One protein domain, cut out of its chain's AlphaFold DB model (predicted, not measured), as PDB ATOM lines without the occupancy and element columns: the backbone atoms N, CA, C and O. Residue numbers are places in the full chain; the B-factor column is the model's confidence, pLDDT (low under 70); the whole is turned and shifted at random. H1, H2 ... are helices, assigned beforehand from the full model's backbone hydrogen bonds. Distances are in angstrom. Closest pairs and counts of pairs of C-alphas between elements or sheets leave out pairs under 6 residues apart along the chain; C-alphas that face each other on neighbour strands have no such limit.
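This is residues 2 to 165 of the 586 residues of an uncharacterized protein of Actinocrispum wychmicini (UniProt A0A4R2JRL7). Six helices form an up-and-down bundle, each running against the one before it in the chain: H1, H2, H3 and H4 zigzag side by side from one outer side of the domain inward, and H7 and then H6 close the other side. H5 sits across one end of the bundle, near the start of H3, while short H8 packs on H4 after a long loop. The printed part has 164 residues, with eight named helices in order H1 to H8 and no named strand; its class is all helix. It is compact, with a radius of gyration of the C-alphas of 15.6 A, and rounded, spanning 41 by 36 by 35 A.

H1, residues 4 to 19, and H2, residues 23 to 36, form a hairpin at a shallow tilt of 18 degrees; their closest C-alphas, of Ala 14 and Ala 26, are 4.2 A apart. H3, residues 41 to 56, is the hub, touching five other helices. H2 and H3 form a hairpin at 38 degrees, a tilt only just steep, with the C-alphas of Leu 30 and Leu 47 closest at 5.9 A. H3 and H4, residues 63 to 78, form another at a steep tilt of 41 degrees, closest at the C-alphas of Ala 48 and Leu 72, 5.3 A. H5, residues 80 to 94, and H3 touch only at their ends, and only just, with 3 pairs of C-alphas within 8 A; they are about perpendicular at 85 degrees, and the C-alphas of Phe 41 and Phe 82 are closest at 6.1 A. H6, residues 100 to 122, and H7, residues 124 to 142, form a hairpin at a shallow tilt of 31 degrees, closest at the C-alphas of Ser 115 and Ala 127, 5.0 A. H7 touches H4 at a steep tilt of 38 degrees, the same way, with the C-alphas of Ala 74 and Val 134 closest at 4.4 A. H8, residues 159 to 164, touches residues 67 to 72 of H4; the C-alphas of Gly 71 and Leu 161 are closest at 4.7 A. H1 and H4 are apart. Every O i to N i+4 pair is within hydrogen-bond range in H2, H3, H4, H5, H6 and H8; H1 has 11 of 12 and H7 14 of 15.

H1 begins at C-alpha 4, (-64.087, -40.139, 11.813), and is 23.5 A long. H6, the longest helix, runs 32.3 A from C-alpha 100 at (-55.048, -25.187, -10.037), and H7 runs 27.2 A. H8 ends at C-alpha 164, (-39.946, -41.817, 12.186).

The two C-alphas farthest apart, of Ser 2 and Asp 124, are 44.6 A apart. The printed part has no cut, and the link from H7 to H8, residues 143 to 158, is long. The mean pLDDT of the printed part is 87.6; residues 2 to 8 and 58 to 60 are under 70.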
ATOM      1  N   SER A   2     -68.244 -43.895  12.947       37.19
ATOM      2  CA  SER A   2     -67.932 -43.476  14.331       37.19
ATOM      3  C   SER A   2     -66.459 -43.118  14.606       37.19
ATOM      4  O   SER A   2     -66.188 -42.334  15.511       37.19
ATOM      5  N   GLU A   3     -65.499 -43.633  13.834       42.22
ATOM      6  CA  GLU A   3     -64.068 -43.316  14.033       42.22
ATOM      7  C   GLU A   3     -63.690 -41.920  13.512       42.22
ATOM      8  O   GLU A   3     -62.948 -41.191  14.166       42.22
ATOM      9  N   ILE A   4     -64.306 -41.476  12.405       46.34
ATOM     10  CA  ILE A   4     -64.087 -40.139  11.813       46.34
ATOM     11  C   ILE A   4     -64.435 -39.019  12.815       46.34
ATOM     12  O   ILE A   4     -63.827 -37.947  12.797       46.34
ATOM     13  N   THR A   5     -65.381 -39.266  13.728       53.94
ATOM     14  CA  THR A   5     -65.735 -38.344  14.821       53.94
ATOM     15  C   THR A   5     -64.709 -38.295  15.964       53.94
ATOM     16  O   THR A   5     -64.633 -37.277  16.654       53.94
ATOM     17  N   GLY A   6     -63.890 -39.334  16.154       56.97
ATOM     18  CA  GLY A   6     -62.841 -39.374  17.181       56.97
ATOM     19  C   GLY A   6     -61.672 -38.444  16.847       56.97
ATOM     20  O   GLY A   6     -61.409 -37.485  17.570       56.97
ATOM     21  N   GLN A   7     -61.048 -38.646  15.687       57.44
ATOM     22  CA  GLN A   7     -59.892 -37.863  15.220       57.44
ATOM     23  C   GLN A   7     -60.195 -36.355  15.094       57.44
ATOM     24  O   GLN A   7     -59.383 -35.506  15.470       57.44
ATOM     25  N   HIS A   8     -61.409 -35.990  14.655       63.16
ATOM     26  CA  HIS A   8     -61.855 -34.589  14.636       63.16
ATOM     27  C   HIS A   8     -61.940 -33.966  16.040       63.16
ATOM     28  O   HIS A   8     -61.719 -32.763  16.206       63.16
ATOM     29  N   THR A   9     -62.250 -34.775  17.058       74.12
ATOM     30  CA  THR A   9     -62.339 -34.332  18.454       74.12
ATOM     31  C   THR A   9     -60.956 -34.035  19.033       74.12
ATOM     32  O   THR A   9     -60.816 -33.068  19.788       74.12
ATOM     33  N   ASP A  10     -59.920 -34.777  18.637       77.75
ATOM     34  CA  ASP A  10     -58.547 -34.555  19.103       77.75
ATOM     35  C   ASP A  10     -57.935 -33.265  18.560       77.75
ATOM     36  O   ASP A  10     -57.406 -32.475  19.344       77.75
ATOM     37  N   VAL A  11     -58.085 -32.969  17.262       76.56
ATOM     38  CA  VAL A  11     -57.608 -31.695  16.684       76.56
ATOM     39  C   VAL A  11     -58.299 -30.502  17.360       76.56
ATOM     40  O   VAL A  11     -57.640 -29.551  17.790       76.56
ATOM     41  N   LEU A  12     -59.621 -30.571  17.559       77.25
ATOM     42  CA  LEU A  12     -60.373 -29.540  18.288       77.25
ATOM     43  C   LEU A  12     -59.944 -29.432  19.763       77.25
ATOM     44  O   LEU A  12     -59.909 -28.334  20.327       77.25
ATOM     45  N   THR A  13     -59.583 -30.545  20.402       84.56
ATOM     46  CA  THR A  13     -59.101 -30.572  21.791       84.56
ATOM     47  C   THR A  13     -57.679 -30.020  21.915       84.56
ATOM     48  O   THR A  13     -57.401 -29.277  22.861       84.56
ATOM     49  N   ALA A  14     -56.804 -30.275  20.940       78.12
ATOM     50  CA  ALA A  14     -55.483 -29.665  20.840       78.12
ATOM     51  C   ALA A  14     -55.588 -28.139  20.667       78.12
ATOM     52  O   ALA A  14     -54.944 -27.398  21.412       78.12
ATOM     53  N   VAL A  15     -56.484 -27.649  19.799       74.19
ATOM     54  CA  VAL A  15     -56.773 -26.207  19.646       74.19
ATOM     55  C   VAL A  15     -57.311 -25.592  20.948       74.19
ATOM     56  O   VAL A  15     -56.854 -24.528  21.371       74.19
ATOM     57  N   ARG A  16     -58.222 -26.273  21.660       80.81
ATOM     58  CA  ARG A  16     -58.687 -25.831  22.993       80.81
ATOM     59  C   ARG A  16     -57.548 -25.778  24.019       80.81
ATOM     60  O   ARG A  16     -57.515 -24.862  24.838       80.81
ATOM     61  N   CYS A  17     -56.613 -26.726  23.976       80.38
ATOM     62  CA  CYS A  17     -55.423 -26.725  24.828       80.38
ATOM     63  C   CYS A  17     -54.470 -25.569  24.476       80.38
ATOM     64  O   CYS A  17     -54.012 -24.883  25.388       80.38
ATOM     65  N   LEU A  18     -54.238 -25.279  23.189       74.38
ATOM     66  CA  LEU A  18     -53.465 -24.112  22.735       74.38
ATOM     67  C   LEU A  18     -54.049 -22.792  23.248       74.38
ATOM     68  O   LEU A  18     -53.316 -21.990  23.827       74.38
ATOM     69  N   ASN A  19     -55.365 -22.596  23.111       72.00
ATOM     70  CA  ASN A  19     -56.063 -21.398  23.594       72.00
ATOM     71  C   ASN A  19     -55.965 -21.221  25.121       72.00
ATOM     72  O   ASN A  19     -56.064 -20.104  25.623       72.00
ATOM     73  N   ARG A  20     -55.730 -22.311  25.864       81.50
ATOM     74  CA  ARG A  20     -55.490 -22.329  27.319       81.50
ATOM     75  C   ARG A  20     -53.999 -22.311  27.694       81.50
ATOM     76  O   ARG A  20     -53.661 -22.550  28.848       81.50
ATOM     77  N   GLY A  21     -53.094 -22.103  26.734       77.94
ATOM     78  CA  GLY A  21     -51.641 -22.121  26.945       77.94
ATOM     79  C   GLY A  21     -51.025 -23.514  27.165       77.94
ATOM     80  O   GLY A  21     -49.807 -23.623  27.302       77.94
ATOM     81  N   GLN A  22     -51.819 -24.590  27.141       85.81
ATOM     82  CA  GLN A  22     -51.415 -25.977  27.413       85.81
ATOM     83  C   GLN A  22     -50.727 -26.632  26.196       85.81
ATOM     84  O   GLN A  22     -51.132 -27.692  25.714       85.81
ATOM     85  N   ARG A  23     -49.675 -25.985  25.682       82.69
ATOM     86  CA  ARG A  23     -48.966 -26.342  24.436       82.69
ATOM     87  C   ARG A  23     -48.421 -27.769  24.433       82.69
ATOM     88  O   ARG A  23     -48.603 -28.484  23.455       82.69
ATOM     89  N   ASP A  24     -47.819 -28.200  25.537       86.12
ATOM     90  CA  ASP A  24     -47.183 -29.523  25.624       86.12
ATOM     91  C   ASP A  24     -48.228 -30.650  25.688       86.12
ATOM     92  O   ASP A  24     -47.993 -31.758  25.210       86.12
ATOM     93  N   ARG A  25     -49.426 -30.358  26.220       88.88
ATOM     94  CA  ARG A  25     -50.584 -31.264  26.164       88.88
ATOM     95  C   ARG A  25     -51.147 -31.354  24.746       88.88
ATOM     96  O   ARG A  25     -51.448 -32.452  24.300       88.88
ATOM     97  N   ALA A  26     -51.263 -30.223  24.051       86.50
ATOM     98  CA  ALA A  26     -51.720 -30.179  22.665       86.50
ATOM     99  C   ALA A  26     -50.770 -30.942  21.718       86.50
ATOM    100  O   ALA A  26     -51.254 -31.740  20.922       86.50
ATOM    101  N   MET A  27     -49.445 -30.795  21.870       88.25
ATOM    102  CA  MET A  27     -48.466 -31.619  21.138       88.25
ATOM    103  C   MET A  27     -48.660 -33.110  21.418       88.25
ATOM    104  O   MET A  27     -48.837 -33.874  20.481       88.25
ATOM    105  N   ARG A  28     -48.694 -33.532  22.692       90.25
ATOM    106  CA  ARG A  28     -48.847 -34.957  23.044       90.25
ATOM    107  C   ARG A  28     -50.139 -35.590  22.525       90.25
ATOM    108  O   ARG A  28     -50.137 -36.787  22.263       90.25
ATOM    109  N   LEU A  29     -51.222 -34.818  22.404       91.25
ATOM    110  CA  LEU A  29     -52.452 -35.278  21.755       91.25
ATOM    111  C   LEU A  29     -52.212 -35.493  20.257       91.25
ATOM    112  O   LEU A  29     -52.342 -36.615  19.791       91.25
ATOM    113  N   LEU A  30     -51.761 -34.463  19.533       90.75
ATOM    114  CA  LEU A  30     -51.541 -34.556  18.086       90.75
ATOM    115  C   LEU A  30     -50.501 -35.617  17.696       90.75
ATOM    116  O   LEU A  30     -50.713 -36.324  16.722       90.75
ATOM    117  N   THR A  31     -49.412 -35.774  18.454       91.94
ATOM    118  CA  THR A  31     -48.419 -36.839  18.227       91.94
ATOM    119  C   THR A  31     -49.025 -38.234  18.407       91.94
ATOM    120  O   THR A  31     -48.654 -39.146  17.678       91.94
ATOM    121  N   ARG A  32     -49.970 -38.411  19.342       91.25
ATOM    122  CA  ARG A  32     -50.676 -39.687  19.519       91.25
ATOM    123  C   ARG A  32     -51.624 -39.956  18.355       91.25
ATOM    124  O   ARG A  32     -51.480 -40.986  17.710       91.25
ATOM    125  N   SER A  33     -52.520 -39.019  18.046       90.50
ATOM    126  CA  SER A  33     -53.471 -39.177  16.939       90.50
ATOM    127  C   SER A  33     -52.743 -39.341  15.589       90.50
ATOM    128  O   SER A  33     -53.237 -40.024  14.700       90.50
ATOM    129  N   TYR A  34     -51.541 -38.765  15.443       91.44
ATOM    130  CA  TYR A  34     -50.675 -38.953  14.274       91.44
ATOM    131  C   TYR A  34     -50.063 -40.360  14.192       91.44
ATOM    132  O   TYR A  34     -49.910 -40.885  13.098       91.44
ATOM    133  N   ALA A  35     -49.728 -40.992  15.320       89.81
ATOM    134  CA  ALA A  35     -49.286 -42.390  15.325       89.81
ATOM    135  C   ALA A  35     -50.438 -43.364  14.994       89.81
ATOM    136  O   ALA A  35     -50.205 -44.425  14.410       89.81
ATOM    137  N   GLU A  36     -51.672 -42.989  15.352       90.38
ATOM    138  CA  GLU A  36     -52.896 -43.750  15.075       90.38
ATOM    139  C   GLU A  36     -53.313 -43.689  13.592       90.38
ATOM    140  O   GLU A  36     -53.608 -44.736  13.030       90.38
ATOM    141  N   ASP A  37     -53.286 -42.520  12.933       90.38
ATOM    142  CA  ASP A  37     -53.431 -42.417  11.467       90.38
ATOM    143  C   ASP A  37     -52.513 -41.332  10.863       90.38
ATOM    144  O   ASP A  37     -52.923 -40.177  10.689       90.38
ATOM    145  N   PRO A  38     -51.274 -41.687  10.474       91.19
ATOM    146  CA  PRO A  38     -50.342 -40.735   9.872       91.19
ATOM    147  C   PRO A  38     -50.716 -40.318   8.435       91.19
ATOM    148  O   PRO A  38     -50.022 -39.483   7.849       91.19
ATOM    149  N   ALA A  39     -51.805 -40.856   7.862       91.50
ATOM    150  CA  ALA A  39     -52.351 -40.444   6.567       91.50
ATOM    151  C   ALA A  39     -53.505 -39.420   6.659       91.50
ATOM    152  O   ALA A  39     -54.000 -38.976   5.606       91.50
ATOM    153  N   ASP A  40     -53.933 -39.006   7.860       92.00
ATOM    154  CA  ASP A  40     -54.847 -37.868   8.027       92.00
ATOM    155  C   ASP A  40     -54.081 -36.539   7.980       92.00
ATOM    156  O   ASP A  40     -53.547 -36.038   8.974       92.00
ATOM    157  N   PHE A  41     -54.115 -35.908   6.805       91.50
ATOM    158  CA  PHE A  41     -53.488 -34.613   6.559       91.50
ATOM    159  C   PHE A  41     -53.935 -33.506   7.528       91.50
ATOM    160  O   PHE A  41     -53.210 -32.528   7.693       91.50
ATOM    161  N   ARG A  42     -55.103 -33.614   8.181       89.19
ATOM    162  CA  ARG A  42     -55.582 -32.618   9.158       89.19
ATOM    163  C   ARG A  42     -54.787 -32.700  10.457       89.19
ATOM    164  O   ARG A  42     -54.410 -31.664  11.008       89.19
ATOM    165  N   ILE A  43     -54.502 -33.921  10.914       90.75
ATOM    166  CA  ILE A  43     -53.647 -34.183  12.075       90.75
ATOM    167  C   ILE A  43     -52.208 -33.797  11.730       90.75
ATOM    168  O   ILE A  43     -51.601 -33.021  12.472       90.75
ATOM    169  N   THR A  44     -51.696 -34.231  10.571       92.88
ATOM    170  CA  THR A  44     -50.358 -33.849  10.090       92.88
ATOM    171  C   THR A  44     -50.206 -32.329  10.003       92.88
ATOM    172  O   THR A  44     -49.219 -31.794  10.496       92.88
ATOM    173  N   HIS A  45     -51.189 -31.606   9.454       91.81
ATOM    174  CA  HIS A  45     -51.159 -30.142   9.340       91.81
ATOM    175  C   HIS A  45     -51.120 -29.452  10.705       91.81
ATOM    176  O   HIS A  45     -50.279 -28.579  10.929       91.81
ATOM    177  N   ALA A  46     -51.973 -29.875  11.643       88.19
ATOM    178  CA  ALA A  46     -51.957 -29.343  13.001       88.19
ATOM    179  C   ALA A  46     -50.605 -29.603  13.698       88.19
ATOM    180  O   ALA A  46     -50.050 -28.696  14.324       88.19
ATOM    181  N   LEU A  47     -50.047 -30.810  13.552       92.25
ATOM    182  CA  LEU A  47     -48.775 -31.199  14.165       92.25
ATOM    183  C   LEU A  47     -47.568 -30.499  13.519       92.25
ATOM    184  O   LEU A  47     -46.678 -30.049  14.240       92.25
ATOM    185  N   ALA A  48     -47.543 -30.346  12.193       93.00
ATOM    186  CA  ALA A  48     -46.492 -29.647  11.451       93.00
ATOM    187  C   ALA A  48     -46.437 -28.157  11.818       93.00
ATOM    188  O   ALA A  48     -45.366 -27.612  12.104       93.00
ATOM    189  N   LEU A  49     -47.606 -27.508  11.876       89.94
ATOM    190  CA  LEU A  49     -47.739 -26.103  12.253       89.94
ATOM    191  C   LEU A  49     -47.310 -25.868  13.705       89.94
ATOM    192  O   LEU A  49     -46.580 -24.917  13.988       89.94
ATOM    193  N   MET A  50     -47.721 -26.745  14.626       86.88
ATOM    194  CA  MET A  50     -47.322 -26.648  16.029       86.88
ATOM    195  C   MET A  50     -45.832 -26.931  16.244       86.88
ATOM    196  O   MET A  50     -45.195 -26.187  16.991       86.88
ATOM    197  N   SER A  51     -45.270 -27.943  15.575       90.50
ATOM    198  CA  SER A  51     -43.836 -28.266  15.627       90.50
ATOM    199  C   SER A  51     -42.993 -27.084  15.149       90.50
ATOM    200  O   SER A  51     -42.163 -26.573  15.902       90.50
ATOM    201  N   LEU A  52     -43.278 -26.562  13.949       90.19
ATOM    202  CA  LEU A  52     -42.565 -25.410  13.391       90.19
ATOM    203  C   LEU A  52     -42.679 -24.184  14.301       90.19
ATOM    204  O   LEU A  52     -41.692 -23.490  14.543       90.19
ATOM    205  N   TRP A  53     -43.872 -23.931  14.844       84.25
ATOM    206  CA  TRP A  53     -44.081 -22.820  15.764       84.25
ATOM    207  C   TRP A  53     -43.229 -22.945  17.038       84.25
ATOM    208  O   TRP A  53     -42.651 -21.944  17.470       84.25
ATOM    209  N   GLN A  54     -43.124 -24.138  17.638       84.69
ATOM    210  CA  GLN A  54     -42.299 -24.348  18.833       84.69
ATOM    211  C   GLN A  54     -40.814 -24.102  18.550       84.69
ATOM    212  O   GLN A  54     -40.157 -23.410  19.332       84.69
ATOM    213  N   LEU A  55     -40.328 -24.614  17.419       87.62
ATOM    214  CA  LEU A  55     -38.935 -24.516  16.987       87.62
ATOM    215  C   LEU A  55     -38.531 -23.069  16.656       87.62
ATOM    216  O   LEU A  55     -37.527 -22.566  17.157       87.62
ATOM    217  N   VAL A  56     -39.357 -22.346  15.893       85.06
ATOM    218  CA  VAL A  56     -39.097 -20.943  15.510       85.06
ATOM    219  C   VAL A  56     -39.279 -19.969  16.687       85.06
ATOM    220  O   VAL A  56     -38.692 -18.886  16.699       85.06
ATOM    221  N   SER A  57     -40.055 -20.334  17.715       79.44
ATOM    222  CA  SER A  57     -40.306 -19.473  18.886       79.44
ATOM    223  C   SER A  57     -39.201 -19.492  19.949       79.44
ATOM    224  O   SER A  57     -39.390 -18.916  21.021       79.44
ATOM    225  N   GLY A  58     -38.053 -20.119  19.676       64.69
ATOM    226  CA  GLY A  58     -36.872 -20.044  20.540       64.69
ATOM    227  C   GLY A  58     -36.885 -20.980  21.752       64.69
ATOM    228  O   GLY A  58     -36.102 -20.775  22.678       64.69
ATOM    229  N   ARG A  59     -37.727 -22.023  21.759       64.38
ATOM    230  CA  ARG A  59     -37.405 -23.222  22.549       64.38
ATOM    231  C   ARG A  59     -36.258 -23.938  21.831       64.38
ATOM    232  O   ARG A  59     -36.318 -24.095  20.615       64.38
ATOM    233  N   ALA A  60     -35.234 -24.361  22.568       63.12
ATOM    234  CA  ALA A  60     -34.126 -25.134  22.012       63.12
ATOM    235  C   ALA A  60     -34.623 -26.528  21.597       63.12
ATOM    236  O   ALA A  60     -34.662 -27.448  22.410       63.12
ATOM    237  N   GLY A  61     -35.066 -26.650  20.345       76.19
ATOM    238  CA  GLY A  61     -35.415 -27.928  19.741       76.19
ATOM    239  C   GLY A  61     -34.170 -28.751  19.446       76.19
ATOM    240  O   GLY A  61     -33.130 -28.215  19.058       76.19
ATOM    241  N   THR A  62     -34.283 -30.061  19.609       87.12
ATOM    242  CA  THR A  62     -33.251 -31.004  19.187       87.12
ATOM    243  C   THR A  62     -33.239 -31.141  17.661       87.12
ATOM    244  O   THR A  62     -34.195 -30.794  16.962       87.12
ATOM    245  N   VAL A  63     -32.167 -31.726  17.118       85.69
ATOM    246  CA  VAL A  63     -32.110 -32.105  15.695       85.69
ATOM    247  C   VAL A  63     -33.227 -33.102  15.336       85.69
ATOM    248  O   VAL A  63     -33.714 -33.092  14.208       85.69
ATOM    249  N   ALA A  64     -33.676 -33.935  16.284       87.94
ATOM    250  CA  ALA A  64     -34.790 -34.860  16.075       87.94
ATOM    251  C   ALA A  64     -36.137 -34.129  15.924       87.94
ATOM    252  O   ALA A  64     -36.904 -34.461  15.021       87.94
ATOM    253  N   ASP A  65     -36.386 -33.092  16.733       91.19
ATOM    254  CA  ASP A  65     -37.604 -32.273  16.641       91.19
ATOM    255  C   ASP A  65     -37.690 -31.550  15.288       91.19
ATOM    256  O   ASP A  65     -38.746 -31.532  14.650       91.19
ATOM    257  N   TRP A  66     -36.561 -31.011  14.807       93.00
ATOM    258  CA  TRP A  66     -36.474 -30.458  13.454       93.00
ATOM    259  C   TRP A  66     -36.754 -31.524  12.393       93.00
ATOM    260  O   TRP A  66     -37.622 -31.297  11.558       93.00
ATOM    261  N   ARG A  67     -36.101 -32.695  12.433       92.88
ATOM    262  CA  ARG A  67     -36.320 -33.774  11.445       92.88
ATOM    263  C   ARG A  67     -37.786 -34.206  11.352       92.88
ATOM    264  O   ARG A  67     -38.303 -34.323  10.244       92.88
ATOM    265  N   LEU A  68     -38.470 -34.371  12.487       93.25
ATOM    266  CA  LEU A  68     -39.908 -34.652  12.507       93.25
ATOM    267  C   LEU A  68     -40.707 -33.511  11.858       93.25
ATOM    268  O   LEU A  68     -41.540 -33.755  10.988       93.25
ATOM    269  N   CYS A  69     -40.420 -32.261  12.227       95.19
ATOM    270  CA  CYS A  69     -41.065 -31.093  11.636       95.19
ATOM    271  C   CYS A  69     -40.884 -31.033  10.106       95.19
ATOM    272  O   CYS A  69     -41.851 -30.761   9.396       95.19
ATOM    273  N   LEU A  70     -39.679 -31.303   9.589       96.56
ATOM    274  CA  LEU A  70     -39.408 -31.323   8.146       96.56
ATOM    275  C   LEU A  70     -40.180 -32.451   7.443       96.56
ATOM    276  O   LEU A  70     -40.826 -32.188   6.432       96.56
ATOM    277  N   GLY A  71     -40.186 -33.663   8.013       96.38
ATOM    278  CA  GLY A  71     -40.958 -34.808   7.514       96.38
ATOM    279  C   GLY A  71     -42.453 -34.513   7.384       96.38
ATOM    280  O   GLY A  71     -43.047 -34.731   6.328       96.38
ATOM    281  N   LEU A  72     -43.056 -33.940   8.430       96.50
ATOM    282  CA  LEU A  72     -44.476 -33.572   8.437       96.50
ATOM    283  C   LEU A  72     -44.805 -32.492   7.390       96.50
ATOM    284  O   LEU A  72     -45.816 -32.598   6.694       96.50
ATOM    285  N   TRP A  73     -43.960 -31.466   7.235       97.31
ATOM    286  CA  TRP A  73     -44.168 -30.438   6.208       97.31
ATOM    287  C   TRP A  73     -43.976 -30.971   4.789       97.31
ATOM    288  O   TRP A  73     -44.761 -30.629   3.906       97.31
ATOM    289  N   ALA A  74     -42.989 -31.833   4.561       97.31
ATOM    290  CA  ALA A  74     -42.782 -32.477   3.270       97.31
ATOM    291  C   ALA A  74     -43.958 -33.376   2.869       97.31
ATOM    292  O   ALA A  74     -44.390 -33.331   1.717       97.31
ATOM    293  N   ASN A  75     -44.528 -34.114   3.827       96.06
ATOM    294  CA  ASN A  75     -45.751 -34.883   3.620       96.06
ATOM    295  C   ASN A  75     -46.916 -33.997   3.157       96.06
ATOM    296  O   ASN A  75     -47.536 -34.289   2.140       96.06
ATOM    297  N   LEU A  76     -47.164 -32.871   3.832       95.56
ATOM    298  CA  LEU A  76     -48.230 -31.928   3.465       95.56
ATOM    299  C   LEU A  76     -47.996 -31.245   2.112       95.56
ATOM    300  O   LEU A  76     -48.930 -31.059   1.333       95.56
ATOM    301  N   LEU A  77     -46.747 -30.881   1.808       96.31
ATOM    302  CA  LEU A  77     -46.377 -30.315   0.509       96.31
ATOM    303  C   LEU A  77     -46.622 -31.317  -0.632       96.31
ATOM    304  O   LEU A  77     -46.990 -30.893  -1.726       96.31
ATOM    305  N   ALA A  78     -46.473 -32.620  -0.376       95.94
ATOM    306  CA  ALA A  78     -46.683 -33.691  -1.348       95.94
ATOM    307  C   ALA A  78     -48.109 -34.287  -1.370       95.94
ATOM    308  O   ALA A  78     -48.458 -34.950  -2.342       95.94
ATOM    309  N   GLU A  79     -48.934 -34.069  -0.342       95.38
ATOM    310  CA  GLU A  79     -50.266 -34.673  -0.179       95.38
ATOM    311  C   GLU A  79     -51.356 -33.957  -1.006       95.38
ATOM    312  O   GLU A  79     -51.788 -32.859  -0.635       95.38
ATOM    313  N   PRO A  80     -51.885 -34.558  -2.092       93.62
ATOM    314  CA  PRO A  80     -52.845 -33.878  -2.962       93.62
ATOM    315  C   PRO A  80     -54.157 -33.524  -2.253       93.62
ATOM    316  O   PRO A  80     -54.744 -32.483  -2.538       93.62
ATOM    317  N   ARG A  81     -54.614 -34.343  -1.290       93.69
ATOM    318  CA  ARG A  81     -55.883 -34.124  -0.572       93.69
ATOM    319  C   ARG A  81     -55.856 -32.862   0.284       93.69
ATOM    320  O   ARG A  81     -56.877 -32.184   0.368       93.69
ATOM    321  N   PHE A  82     -54.704 -32.531   0.872       93.50
ATOM    322  CA  PHE A  82     -54.511 -31.282   1.611       93.50
ATOM    323  C   PHE A  82     -54.705 -30.074   0.690       93.50
ATOM    324  O   PHE A  82     -55.422 -29.142   1.045       93.50
ATOM    325  N   TRP A  83     -54.138 -30.122  -0.519       94.06
ATOM    326  CA  TRP A  83     -54.254 -29.047  -1.504       94.06
ATOM    327  C   TRP A  83     -55.657 -28.931  -2.110       94.06
ATOM    328  O   TRP A  83     -56.145 -27.815  -2.276       94.06
ATOM    329  N   THR A  84     -56.347 -30.051  -2.351       94.19
ATOM    330  CA  THR A  84     -57.769 -30.044  -2.738       94.19
ATOM    331  C   THR A  84     -58.633 -29.422  -1.642       94.19
ATOM    332  O   THR A  84     -59.419 -28.526  -1.928       94.19
ATOM    333  N   TRP A  85     -58.452 -29.834  -0.380       93.50
ATOM    334  CA  TRP A  85     -59.166 -29.248   0.758       93.50
ATOM    335  C   TRP A  85     -58.879 -27.746   0.904       93.50
ATOM    336  O   TRP A  85     -59.811 -26.955   1.015       93.50
ATOM    337  N   PHE A  86     -57.609 -27.336   0.821       87.56
ATOM    338  CA  PHE A  86     -57.200 -25.932   0.871       87.56
ATOM    339  C   PHE A  86     -57.875 -25.095  -0.228       87.56
ATOM    340  O   PHE A  86     -58.403 -24.019   0.057       87.56
ATOM    341  N   ALA A  87     -57.915 -25.600  -1.465       89.44
ATOM    342  CA  ALA A  87     -58.593 -24.943  -2.580       89.44
ATOM    343  C   ALA A  87     -60.116 -24.847  -2.367       89.44
ATOM    344  O   ALA A  87     -60.713 -23.820  -2.689       89.44
ATOM    345  N   THR A  88     -60.744 -25.876  -1.783       90.50
ATOM    346  CA  THR A  88     -62.172 -25.874  -1.428       90.50
ATOM    347  C   THR A  88     -62.492 -24.849  -0.334       90.50
ATOM    348  O   THR A  88     -63.397 -24.036  -0.512       90.50
ATOM    349  N   GLU A  89     -61.732 -24.817   0.764       83.75
ATOM    350  CA  GLU A  89     -61.925 -23.848   1.857       83.75
ATOM    351  C   GLU A  89     -61.675 -22.407   1.406       83.75
ATOM    352  O   GLU A  89     -62.450 -21.501   1.725       83.75
ATOM    353  N   ALA A  90     -60.618 -22.181   0.620       78.31
ATOM    354  CA  ALA A  90     -60.378 -20.891  -0.012       78.31
ATOM    355  C   ALA A  90     -61.555 -20.515  -0.928       78.31
ATOM    356  O   ALA A  90     -62.075 -19.404  -0.828       78.31
ATOM    357  N   GLY A  91     -62.050 -21.447  -1.746       83.19
ATOM    358  CA  GLY A  91     -63.177 -21.184  -2.633       83.19
ATOM    359  C   GLY A  91     -64.476 -20.835  -1.903       83.19
ATOM    360  O   GLY A  91     -65.174 -19.901  -2.300       83.19
ATOM    361  N   HIS A  92     -64.768 -21.492  -0.776       85.31
ATOM    362  CA  HIS A  92     -65.881 -21.114   0.098       85.31
ATOM    363  C   HIS A  92     -65.676 -19.739   0.745       85.31
ATOM    364  O   HIS A  92     -66.601 -18.922   0.768       85.31
ATOM    365  N   ARG A  93     -64.466 -19.454   1.243       81.31
ATOM    366  CA  ARG A  93     -64.134 -18.191   1.918       81.31
ATOM    367  C   ARG A  93     -64.217 -16.980   0.990       81.31
ATOM    368  O   ARG A  93     -64.713 -15.937   1.408       81.31
ATOM    369  N   TYR A  94     -63.734 -17.120  -0.242       80.88
ATOM    370  CA  TYR A  94     -63.667 -16.043  -1.235       80.88
ATOM    371  C   TYR A  94     -64.813 -16.074  -2.257       80.88
ATOM    372  O   TYR A  94     -64.910 -15.173  -3.083       80.88
ATOM    373  N   ARG A  95     -65.716 -17.063  -2.167       91.25
ATOM    374  CA  ARG A  95     -66.885 -17.258  -3.049       91.25
ATOM    375  C   ARG A  95     -66.533 -17.370  -4.542       91.25
ATOM    376  O   ARG A  95     -67.343 -17.016  -5.393       91.25
ATOM    377  N   ALA A  96     -65.345 -17.883  -4.852       87.12
ATOM    378  CA  ALA A  96     -64.821 -18.036  -6.207       87.12
ATOM    379  C   ALA A  96     -64.056 -19.360  -6.331       87.12
ATOM    380  O   ALA A  96     -63.402 -19.784  -5.382       87.12
ATOM    381  N   ALA A  97     -64.109 -20.027  -7.483       89.69
ATOM    382  CA  ALA A  97     -63.310 -21.233  -7.701       89.69
ATOM    383  C   ALA A  97     -61.813 -20.878  -7.757       89.69
ATOM    384  O   ALA A  97     -61.437 -19.935  -8.448       89.69
ATOM    385  N   VAL A  98     -60.959 -21.633  -7.059       86.31
ATOM    386  CA  VAL A  98     -59.501 -21.416  -7.063       86.31
ATOM    387  C   VAL A  98     -58.865 -22.221  -8.208       86.31
ATOM    388  O   VAL A  98     -58.922 -23.452  -8.169       86.31
ATOM    389  N   PRO A  99     -58.246 -21.584  -9.223       89.25
ATOM    390  CA  PRO A  99     -57.593 -22.302 -10.319       89.25
ATOM    391  C   PRO A  99     -56.375 -23.105  -9.842       89.25
ATOM    392  O   PRO A  99     -55.613 -22.621  -9.007       89.25
ATOM    393  N   ALA A 100     -56.137 -24.281 -10.432       89.94
ATOM    394  CA  ALA A 100     -55.048 -25.187 -10.037       89.94
ATOM    395  C   ALA A 100     -53.666 -24.504  -9.987       89.94
ATOM    396  O   ALA A 100     -52.966 -24.624  -8.987       89.94
ATOM    397  N   GLY A 101     -53.327 -23.676 -10.983       90.62
ATOM    398  CA  GLY A 101     -52.052 -22.943 -11.005       90.62
ATOM    399  C   GLY A 101     -51.842 -21.982  -9.823       90.62
ATOM    400  O   GLY A 101     -50.705 -21.734  -9.436       90.62
ATOM    401  N   HIS A 102     -52.911 -21.483  -9.186       87.69
ATOM    402  CA  HIS A 102     -52.792 -20.702  -7.949       87.69
ATOM    403  C   HIS A 102     -52.512 -21.585  -6.726       87.69
ATOM    404  O   HIS A 102     -51.832 -21.146  -5.800       87.69
ATOM    405  N   VAL A 103     -53.001 -22.828  -6.727       89.38
ATOM    406  CA  VAL A 103     -52.713 -23.829  -5.690       89.38
ATOM    407  C   VAL A 103     -51.250 -24.268  -5.778       89.38
ATOM    408  O   VAL A 103     -50.564 -24.315  -4.758       89.38
ATOM    409  N   ASP A 104     -50.746 -24.508  -6.989       90.19
ATOM    410  CA  ASP A 104     -49.340 -24.853  -7.217       90.19
ATOM    411  C   ASP A 104     -48.407 -23.684  -6.852       90.19
ATOM    412  O   ASP A 104     -47.474 -23.870  -6.071       90.19
ATOM    413  N   ALA A 105     -48.727 -22.450  -7.266       87.69
ATOM    414  CA  ALA A 105     -47.978 -21.257  -6.857       87.69
ATOM    415  C   ALA A 105     -48.009 -21.008  -5.331       87.69
ATOM    416  O   ALA A 105     -47.046 -20.487  -4.760       87.69
ATOM    417  N   ALA A 106     -49.097 -21.374  -4.641       87.44
ATOM    418  CA  ALA A 106     -49.168 -21.321  -3.181       87.44
ATOM    419  C   ALA A 106     -48.291 -22.397  -2.520       87.44
ATOM    420  O   ALA A 106     -47.606 -22.096  -1.539       87.44
ATOM    421  N   ARG A 107     -48.250 -23.616  -3.077       93.19
ATOM    422  CA  ARG A 107     -47.352 -24.697  -2.638       93.19
ATOM    423  C   ARG A 107     -45.884 -24.293  -2.780       93.19
ATOM    424  O   ARG A 107     -45.130 -24.435  -1.820       93.19
ATOM    425  N   GLU A 108     -45.496 -23.739  -3.926       92.00
ATOM    426  CA  GLU A 108     -44.128 -23.271  -4.188       92.00
ATOM    427  C   GLU A 108     -43.703 -22.152  -3.231       92.00
ATOM    428  O   GLU A 108     -42.645 -22.236  -2.603       92.00
ATOM    429  N   LYS A 109     -44.542 -21.123  -3.048       90.62
ATOM    430  CA  LYS A 109     -44.236 -20.032  -2.110       90.62
ATOM    431  C   LYS A 109     -44.184 -20.506  -0.653       90.62
ATOM    432  O   LYS A 109     -43.372 -19.988   0.115       90.62
ATOM    433  N   LEU A 110     -44.990 -21.497  -0.264       92.31
ATOM    434  CA  LEU A 110     -44.907 -22.119   1.061       92.31
ATOM    435  C   LEU A 110     -43.599 -22.908   1.238       92.31
ATOM    436  O   LEU A 110     -42.933 -22.750   2.258       92.31
ATOM    437  N   GLU A 111     -43.193 -23.706   0.249       94.81
ATOM    438  CA  GLU A 111     -41.922 -24.448   0.245       94.81
ATOM    439  C   GLU A 111     -40.705 -23.506   0.320       94.81
ATOM    440  O   GLU A 111     -39.771 -23.742   1.096       94.81
ATOM    441  N   GLN A 112     -40.748 -22.385  -0.408       93.75
ATOM    442  CA  GLN A 112     -39.739 -21.327  -0.349       93.75
ATOM    443  C   GLN A 112     -39.693 -20.657   1.035       93.75
ATOM    444  O   GLN A 112     -38.614 -20.517   1.618       93.75
ATOM    445  N   TRP A 113     -40.850 -20.281   1.593       94.19
ATOM    446  CA  TRP A 113     -40.946 -19.659   2.919       94.19
ATOM    447  C   TRP A 113     -40.467 -20.594   4.038       94.19
ATOM    448  O   TRP A 113     -39.752 -20.154   4.945       94.19
ATOM    449  N   LEU A 114     -40.809 -21.885   3.963       94.38
ATOM    450  CA  LEU A 114     -40.314 -22.912   4.880       94.38
ATOM    451  C   LEU A 114     -38.790 -23.017   4.780       94.38
ATOM    452  O   LEU A 114     -38.116 -22.893   5.799       94.38
ATOM    453  N   SER A 115     -38.241 -23.137   3.569       94.06
ATOM    454  CA  SER A 115     -36.788 -23.223   3.341       94.06
ATOM    455  C   SER A 115     -36.034 -22.025   3.932       94.06
ATOM    456  O   SER A 115     -35.092 -22.207   4.700       94.06
ATOM    457  N   GLN A 116     -36.498 -20.797   3.671       92.94
ATOM    458  CA  GLN A 116     -35.922 -19.566   4.237       92.94
ATOM    459  C   GLN A 116     -36.081 -19.469   5.762       92.94
ATOM    460  O   GLN A 116     -35.300 -18.801   6.443       92.94
ATOM    461  N   THR A 117     -37.124 -20.071   6.329       90.81
ATOM    462  CA  THR A 117     -37.372 -20.060   7.777       90.81
ATOM    463  C   THR A 117     -36.512 -21.091   8.495       90.81
ATOM    464  O   THR A 117     -35.920 -20.759   9.518       90.81
ATOM    465  N   VAL A 118     -36.354 -22.286   7.925       92.50
ATOM    466  CA  VAL A 118     -35.427 -23.310   8.422       92.50
ATOM    467  C   VAL A 118     -33.987 -22.797   8.358       92.50
ATOM    468  O   VAL A 118     -33.323 -22.801   9.388       92.50
ATOM    469  N   ALA A 119     -33.543 -22.239   7.224       92.56
ATOM    470  CA  ALA A 119     -32.197 -21.669   7.077       92.56
ATOM    471  C   ALA A 119     -31.874 -20.641   8.180       92.56
ATOM    472  O   ALA A 119     -30.899 -20.781   8.914       92.56
ATOM    473  N   ARG A 120     -32.759 -19.653   8.389       91.12
ATOM    474  CA  ARG A 120     -32.586 -18.603   9.415       91.12
ATOM    475  C   ARG A 120     -32.640 -19.099  10.863       91.12
ATOM    476  O   ARG A 120     -32.133 -18.403  11.742       91.12
ATOM    477  N   CYS A 121     -33.324 -20.207  11.141       89.81
ATOM    478  CA  CYS A 121     -33.557 -20.685  12.509       89.81
ATOM    479  C   CYS A 121     -32.693 -21.888  12.901       89.81
ATOM    480  O   CYS A 121     -32.531 -22.132  14.095       89.81
ATOM    481  N   ALA A 122     -32.179 -22.637  11.925       89.62
ATOM    482  CA  ALA A 122     -31.559 -23.943  12.128       89.62
ATOM    483  C   ALA A 122     -30.352 -24.225  11.206       89.62
ATOM    484  O   ALA A 122     -29.714 -25.262  11.365       89.62
ATOM    485  N   GLY A 123     -30.022 -23.316  10.281       91.06
ATOM    486  CA  GLY A 123     -28.905 -23.450   9.341       91.06
ATOM    487  C   GLY A 123     -29.294 -24.052   7.987       91.06
ATOM    488  O   GLY A 123     -30.344 -24.685   7.831       91.06
ATOM    489  N   ASP A 124     -28.433 -23.834   6.992       90.75
ATOM    490  CA  ASP A 124     -28.693 -24.210   5.599       90.75
ATOM    491  C   ASP A 124     -28.779 -25.727   5.392       90.75
ATOM    492  O   ASP A 124     -29.615 -26.180   4.610       90.75
ATOM    493  N   ASP A 125     -28.027 -26.525   6.157       91.00
ATOM    494  CA  ASP A 125     -28.071 -27.995   6.105       91.00
ATOM    495  C   ASP A 125     -29.491 -28.537   6.310       91.00
ATOM    496  O   ASP A 125     -29.944 -29.423   5.585       91.00
ATOM    497  N   LEU A 126     -30.249 -27.975   7.260       93.12
ATOM    498  CA  LEU A 126     -31.637 -28.379   7.492       93.12
ATOM    499  C   LEU A 126     -32.587 -27.846   6.405       93.12
ATOM    500  O   LEU A 126     -33.592 -28.491   6.112       93.12
ATOM    501  N   ALA A 127     -32.266 -26.729   5.745       93.69
ATOM    502  CA  ALA A 127     -33.022 -26.226   4.593       93.69
ATOM    503  C   ALA A 127     -32.734 -27.006   3.290       93.69
ATOM    504  O   ALA A 127     -33.565 -27.043   2.377       93.69
ATOM    505  N   VAL A 128     -31.567 -27.647   3.184       94.69
ATOM    506  CA  VAL A 128     -31.254 -28.661   2.163       94.69
ATOM    507  C   VAL A 128     -31.982 -29.961   2.491       94.69
ATOM    508  O   VAL A 128     -32.651 -30.520   1.623       94.69
ATOM    509  N   ALA A 129     -31.946 -30.392   3.752       95.00
ATOM    510  CA  ALA A 129     -32.614 -31.606   4.199       95.00
ATOM    511  C   ALA A 129     -34.149 -31.532   4.055       95.00
ATOM    512  O   ALA A 129     -34.776 -32.532   3.713       95.00
ATOM    513  N   LEU A 130     -34.754 -30.345   4.209       96.31
ATOM    514  CA  LEU A 130     -36.160 -30.109   3.858       96.31
ATOM    515  C   LEU A 130     -36.421 -30.378   2.371       96.31
ATOM    516  O   LEU A 130     -37.379 -31.065   2.036       96.31
ATOM    517  N   ALA A 131     -35.590 -29.853   1.469       95.88
ATOM    518  CA  ALA A 131     -35.793 -30.051   0.035       95.88
ATOM    519  C   ALA A 131     -35.547 -31.502  -0.401       95.88
ATOM    520  O   ALA A 131     -36.254 -31.988  -1.282       95.88
ATOM    521  N   LEU A 132     -34.611 -32.208   0.241       96.50
ATOM    522  CA  LEU A 132     -34.459 -33.657   0.101       96.50
ATOM    523  C   LEU A 132     -35.761 -34.380   0.464       96.50
ATOM    524  O   LEU A 132     -36.293 -35.140  -0.346       96.50
ATOM    525  N   GLU A 133     -36.300 -34.094   1.647       97.06
ATOM    526  CA  GLU A 133     -37.526 -34.712   2.150       97.06
ATOM    527  C   GLU A 133     -38.736 -34.402   1.251       97.06
ATOM    528  O   GLU A 133     -39.495 -35.305   0.907       97.06
ATOM    529  N   VAL A 134     -38.890 -33.151   0.796       96.62
ATOM    530  CA  VAL A 134     -39.975 -32.727  -0.108       96.62
ATOM    531  C   VAL A 134     -39.883 -33.415  -1.470       96.62
ATOM    532  O   VAL A 134     -40.898 -33.875  -1.994       96.62
ATOM    533  N   ARG A 135     -38.686 -33.513  -2.061       95.50
ATOM    534  CA  ARG A 135     -38.485 -34.191  -3.353       95.50
ATOM    535  C   ARG A 135     -38.763 -35.689  -3.248       95.50
ATOM    536  O   ARG A 135     -39.449 -36.235  -4.112       95.50
ATOM    537  N   ALA A 136     -38.300 -36.327  -2.174       95.81
ATOM    538  CA  ALA A 136     -38.597 -37.723  -1.877       95.81
ATOM    539  C   ALA A 136     -40.108 -37.953  -1.672       95.81
ATOM    540  O   ALA A 136     -40.684 -38.827  -2.316       95.81
ATOM    541  N   ALA A 137     -40.776 -37.120  -0.868       96.19
ATOM    542  CA  ALA A 137     -42.215 -37.216  -0.625       96.19
ATOM    543  C   ALA A 137     -43.048 -37.005  -1.904       96.19
ATOM    544  O   ALA A 137     -43.996 -37.755  -2.142       96.19
ATOM    545  N   LYS A 138     -42.675 -36.047  -2.768       94.62
ATOM    546  CA  LYS A 138     -43.308 -35.832  -4.086       94.62
ATOM    547  C   LYS A 138     -43.135 -37.048  -5.006       94.62
ATOM    548  O   LYS A 138     -44.103 -37.467  -5.638       94.62
ATOM    549  N   LEU A 139     -41.944 -37.655  -5.052       93.25
ATOM    550  CA  LEU A 139     -41.708 -38.897  -5.800       93.25
ATOM    551  C   LEU A 139     -42.596 -40.041  -5.283       93.25
ATOM    552  O   LEU A 139     -43.217 -40.748  -6.075       93.25
ATOM    553  N   VAL A 140     -42.685 -40.201  -3.962       93.75
ATOM    554  CA  VAL A 140     -43.518 -41.227  -3.319       93.75
ATOM    555  C   VAL A 140     -45.004 -40.995  -3.594       93.75
ATOM    556  O   VAL A 140     -45.705 -41.952  -3.913       93.75
ATOM    557  N   ALA A 141     -45.474 -39.744  -3.578       93.88
ATOM    558  CA  ALA A 141     -46.840 -39.388  -3.964       93.88
ATOM    559  C   ALA A 141     -47.170 -39.844  -5.399       93.88
ATOM    560  O   ALA A 141     -48.183 -40.506  -5.619       93.88
ATOM    561  N   VAL A 142     -46.278 -39.567  -6.360       91.88
ATOM    562  CA  VAL A 142     -46.419 -39.996  -7.767       91.88
ATOM    563  C   VAL A 142     -46.416 -41.525  -7.913       91.88
ATOM    564  O   VAL A 142     -47.037 -42.058  -8.829       91.88
ATOM    565  N   ARG A 143     -45.761 -42.252  -6.999       89.38
ATOM    566  CA  ARG A 143     -45.756 -43.726  -6.951       89.38
ATOM    567  C   ARG A 143     -46.892 -44.336  -6.118       89.38
ATOM    568  O   ARG A 143     -46.893 -45.545  -5.911       89.38
ATOM    569  N   GLY A 144     -47.872 -43.536  -5.694       90.06
ATOM    570  CA  GLY A 144     -49.069 -44.005  -4.989       90.06
ATOM    571  C   GLY A 144     -48.947 -44.065  -3.463       90.06
ATOM    572  O   GLY A 144     -49.871 -44.549  -2.816       90.06
ATOM    573  N   GLY A 145     -47.860 -43.543  -2.886       91.88
ATOM    574  CA  GLY A 145     -47.625 -43.503  -1.442       91.88
ATOM    575  C   GLY A 145     -46.972 -44.763  -0.861       91.88
ATOM    576  O   GLY A 145     -46.817 -45.785  -1.527       91.88
ATOM    577  N   VAL A 146     -46.611 -44.692   0.420       91.56
ATOM    578  CA  VAL A 146     -46.163 -45.829   1.236       91.56
ATOM    579  C   VAL A 146     -47.267 -46.234   2.214       91.56
ATOM    580  O   VAL A 146     -47.729 -45.408   3.000       91.56
ATOM    581  N   SER A 147     -47.683 -47.499   2.201       90.06
ATOM    582  CA  SER A 147     -48.654 -48.040   3.162       90.06
ATOM    583  C   SER A 147     -48.020 -48.252   4.540       90.06
ATOM    584  O   SER A 147     -47.116 -49.072   4.660       90.06
ATOM    585  N   ALA A 148     -48.519 -47.577   5.577       87.50
ATOM    586  CA  ALA A 148     -48.142 -47.853   6.968       87.50
ATOM    587  C   ALA A 148     -49.176 -48.773   7.650       87.50
ATOM    588  O   ALA A 148     -50.360 -48.651   7.336       87.50
ATOM    589  N   PRO A 149     -48.790 -49.641   8.609       84.00
ATOM    590  CA  PRO A 149     -49.715 -50.595   9.237       84.00
ATOM    591  C   PRO A 149     -50.909 -49.967   9.970       84.00
ATOM    592  O   PRO A 149     -51.972 -50.579  10.029       84.00
ATOM    593  N   THR A 150     -50.739 -48.769  10.537       83.06
ATOM    594  CA  THR A 150     -51.804 -48.028  11.236       83.06
ATOM    595  C   THR A 150     -52.586 -47.091  10.315       83.06
ATOM    596  O   THR A 150     -53.732 -46.761  10.601       83.06
ATOM    597  N   ALA A 151     -52.004 -46.681   9.186       83.00
ATOM    598  CA  ALA A 151     -52.610 -45.690   8.311       83.00
ATOM    599  C   ALA A 151     -53.736 -46.281   7.461       83.00
ATOM    600  O   ALA A 151     -53.577 -47.297   6.784       83.00
ATOM    601  N   HIS A 152     -54.859 -45.568   7.379       85.44
ATOM    602  CA  HIS A 152     -55.978 -45.980   6.528       85.44
ATOM    603  C   HIS A 152     -55.699 -45.809   5.022       85.44
ATOM    604  O   HIS A 152     -56.505 -46.237   4.191       85.44
ATOM    605  N   ARG A 153     -54.601 -45.134   4.652       90.12
ATOM    606  CA  ARG A 153     -54.195 -44.852   3.266       90.12
ATOM    607  C   ARG A 153     -52.668 -44.791   3.127       90.12
ATOM    608  O   ARG A 153     -51.988 -44.511   4.112       90.12
ATOM    609  N   PRO A 154     -52.126 -44.971   1.909       92.88
ATOM    610  CA  PRO A 154     -50.721 -44.703   1.632       92.88
ATOM    611  C   PRO A 154     -50.330 -43.242   1.901       92.88
ATOM    612  O   PRO A 154     -51.116 -42.319   1.682       92.88
ATOM    613  N   ILE A 155     -49.091 -43.047   2.347       92.88
ATOM    614  CA  ILE A 155     -48.538 -41.779   2.825       92.88
ATOM    615  C   ILE A 155     -47.491 -41.270   1.820       92.88
ATOM    616  O   ILE A 155     -46.579 -42.022   1.470       92.88
ATOM    617  N   PRO A 156     -47.548 -40.006   1.368       93.44
ATOM    618  CA  PRO A 156     -46.452 -39.390   0.627       93.44
ATOM    619  C   PRO A 156     -45.349 -38.945   1.599       93.44
ATOM    620  O   PRO A 156     -45.443 -37.882   2.207       93.44
ATOM    621  N   CYS A 157     -44.325 -39.768   1.815       92.12
ATOM    622  CA  CYS A 157     -43.278 -39.537   2.820       92.12
ATOM    623  C   CYS A 157     -41.863 -39.528   2.219       92.12
ATOM    624  O   CYS A 157     -41.596 -40.192   1.219       92.12
ATOM    625  N   GLY A 158     -40.958 -38.761   2.833       94.19
ATOM    626  CA  GLY A 158     -39.527 -38.804   2.543       94.19
ATOM    627  C   GLY A 158     -38.759 -39.689   3.539       94.19
ATOM    628  O   GLY A 158     -39.366 -40.310   4.419       94.19
ATOM    629  N   PRO A 159     -37.422 -39.788   3.406       93.50
ATOM    630  CA  PRO A 159     -36.586 -40.650   4.242       93.50
ATOM    631  C   PRO A 159     -36.656 -40.348   5.751       93.50
ATOM    632  O   PRO A 159     -36.539 -41.280   6.550       93.50
ATOM    633  N   MET A 160     -36.846 -39.093   6.177       93.31
ATOM    634  CA  MET A 160     -36.970 -38.763   7.604       93.31
ATOM    635  C   MET A 160     -38.278 -39.289   8.184       93.31
ATOM    636  O   MET A 160     -38.275 -39.882   9.265       93.31
ATOM    637  N   LEU A 161     -39.389 -39.090   7.473       92.06
ATOM    638  CA  LEU A 161     -40.699 -39.516   7.950       92.06
ATOM    639  C   LEU A 161     -40.870 -41.040   7.880       92.06
ATOM    640  O   LEU A 161     -41.444 -41.621   8.797       92.06
ATOM    641  N   ILE A 162     -40.294 -41.694   6.866       92.38
ATOM    642  CA  ILE A 162     -40.170 -43.161   6.792       92.38
ATOM    643  C   ILE A 162     -39.508 -43.713   8.060       92.38
ATOM    644  O   ILE A 162     -40.062 -44.609   8.693       92.38
ATOM    645  N   ARG A 163     -38.366 -43.141   8.470       90.75
ATOM    646  CA  ARG A 163     -37.645 -43.586   9.672       90.75
ATOM    647  C   ARG A 163     -38.411 -43.286  10.960       90.75
ATOM    648  O   ARG A 163     -38.385 -44.091  11.882       90.75
ATOM    649  N   HIS A 164     -39.104 -42.150  11.032       90.94
ATOM    650  CA  HIS A 164     -39.946 -41.817  12.186       90.94
ATOM    651  C   HIS A 164     -41.112 -42.803  12.369       90.94
ATOM    652  O   HIS A 164     -41.467 -43.120  13.502       90.94
ATOM    653  N   LEU A 165     -41.679 -43.297  11.265       91.31
ATOM    654  CA  LEU A 165     -42.788 -44.254  11.247       91.31
ATOM    655  C   LEU A 165     -42.336 -45.732  11.207       91.31
ATOM    656  O   LEU A 165     -43.193 -46.609  11.137       91.31
TER     657      LEU A 165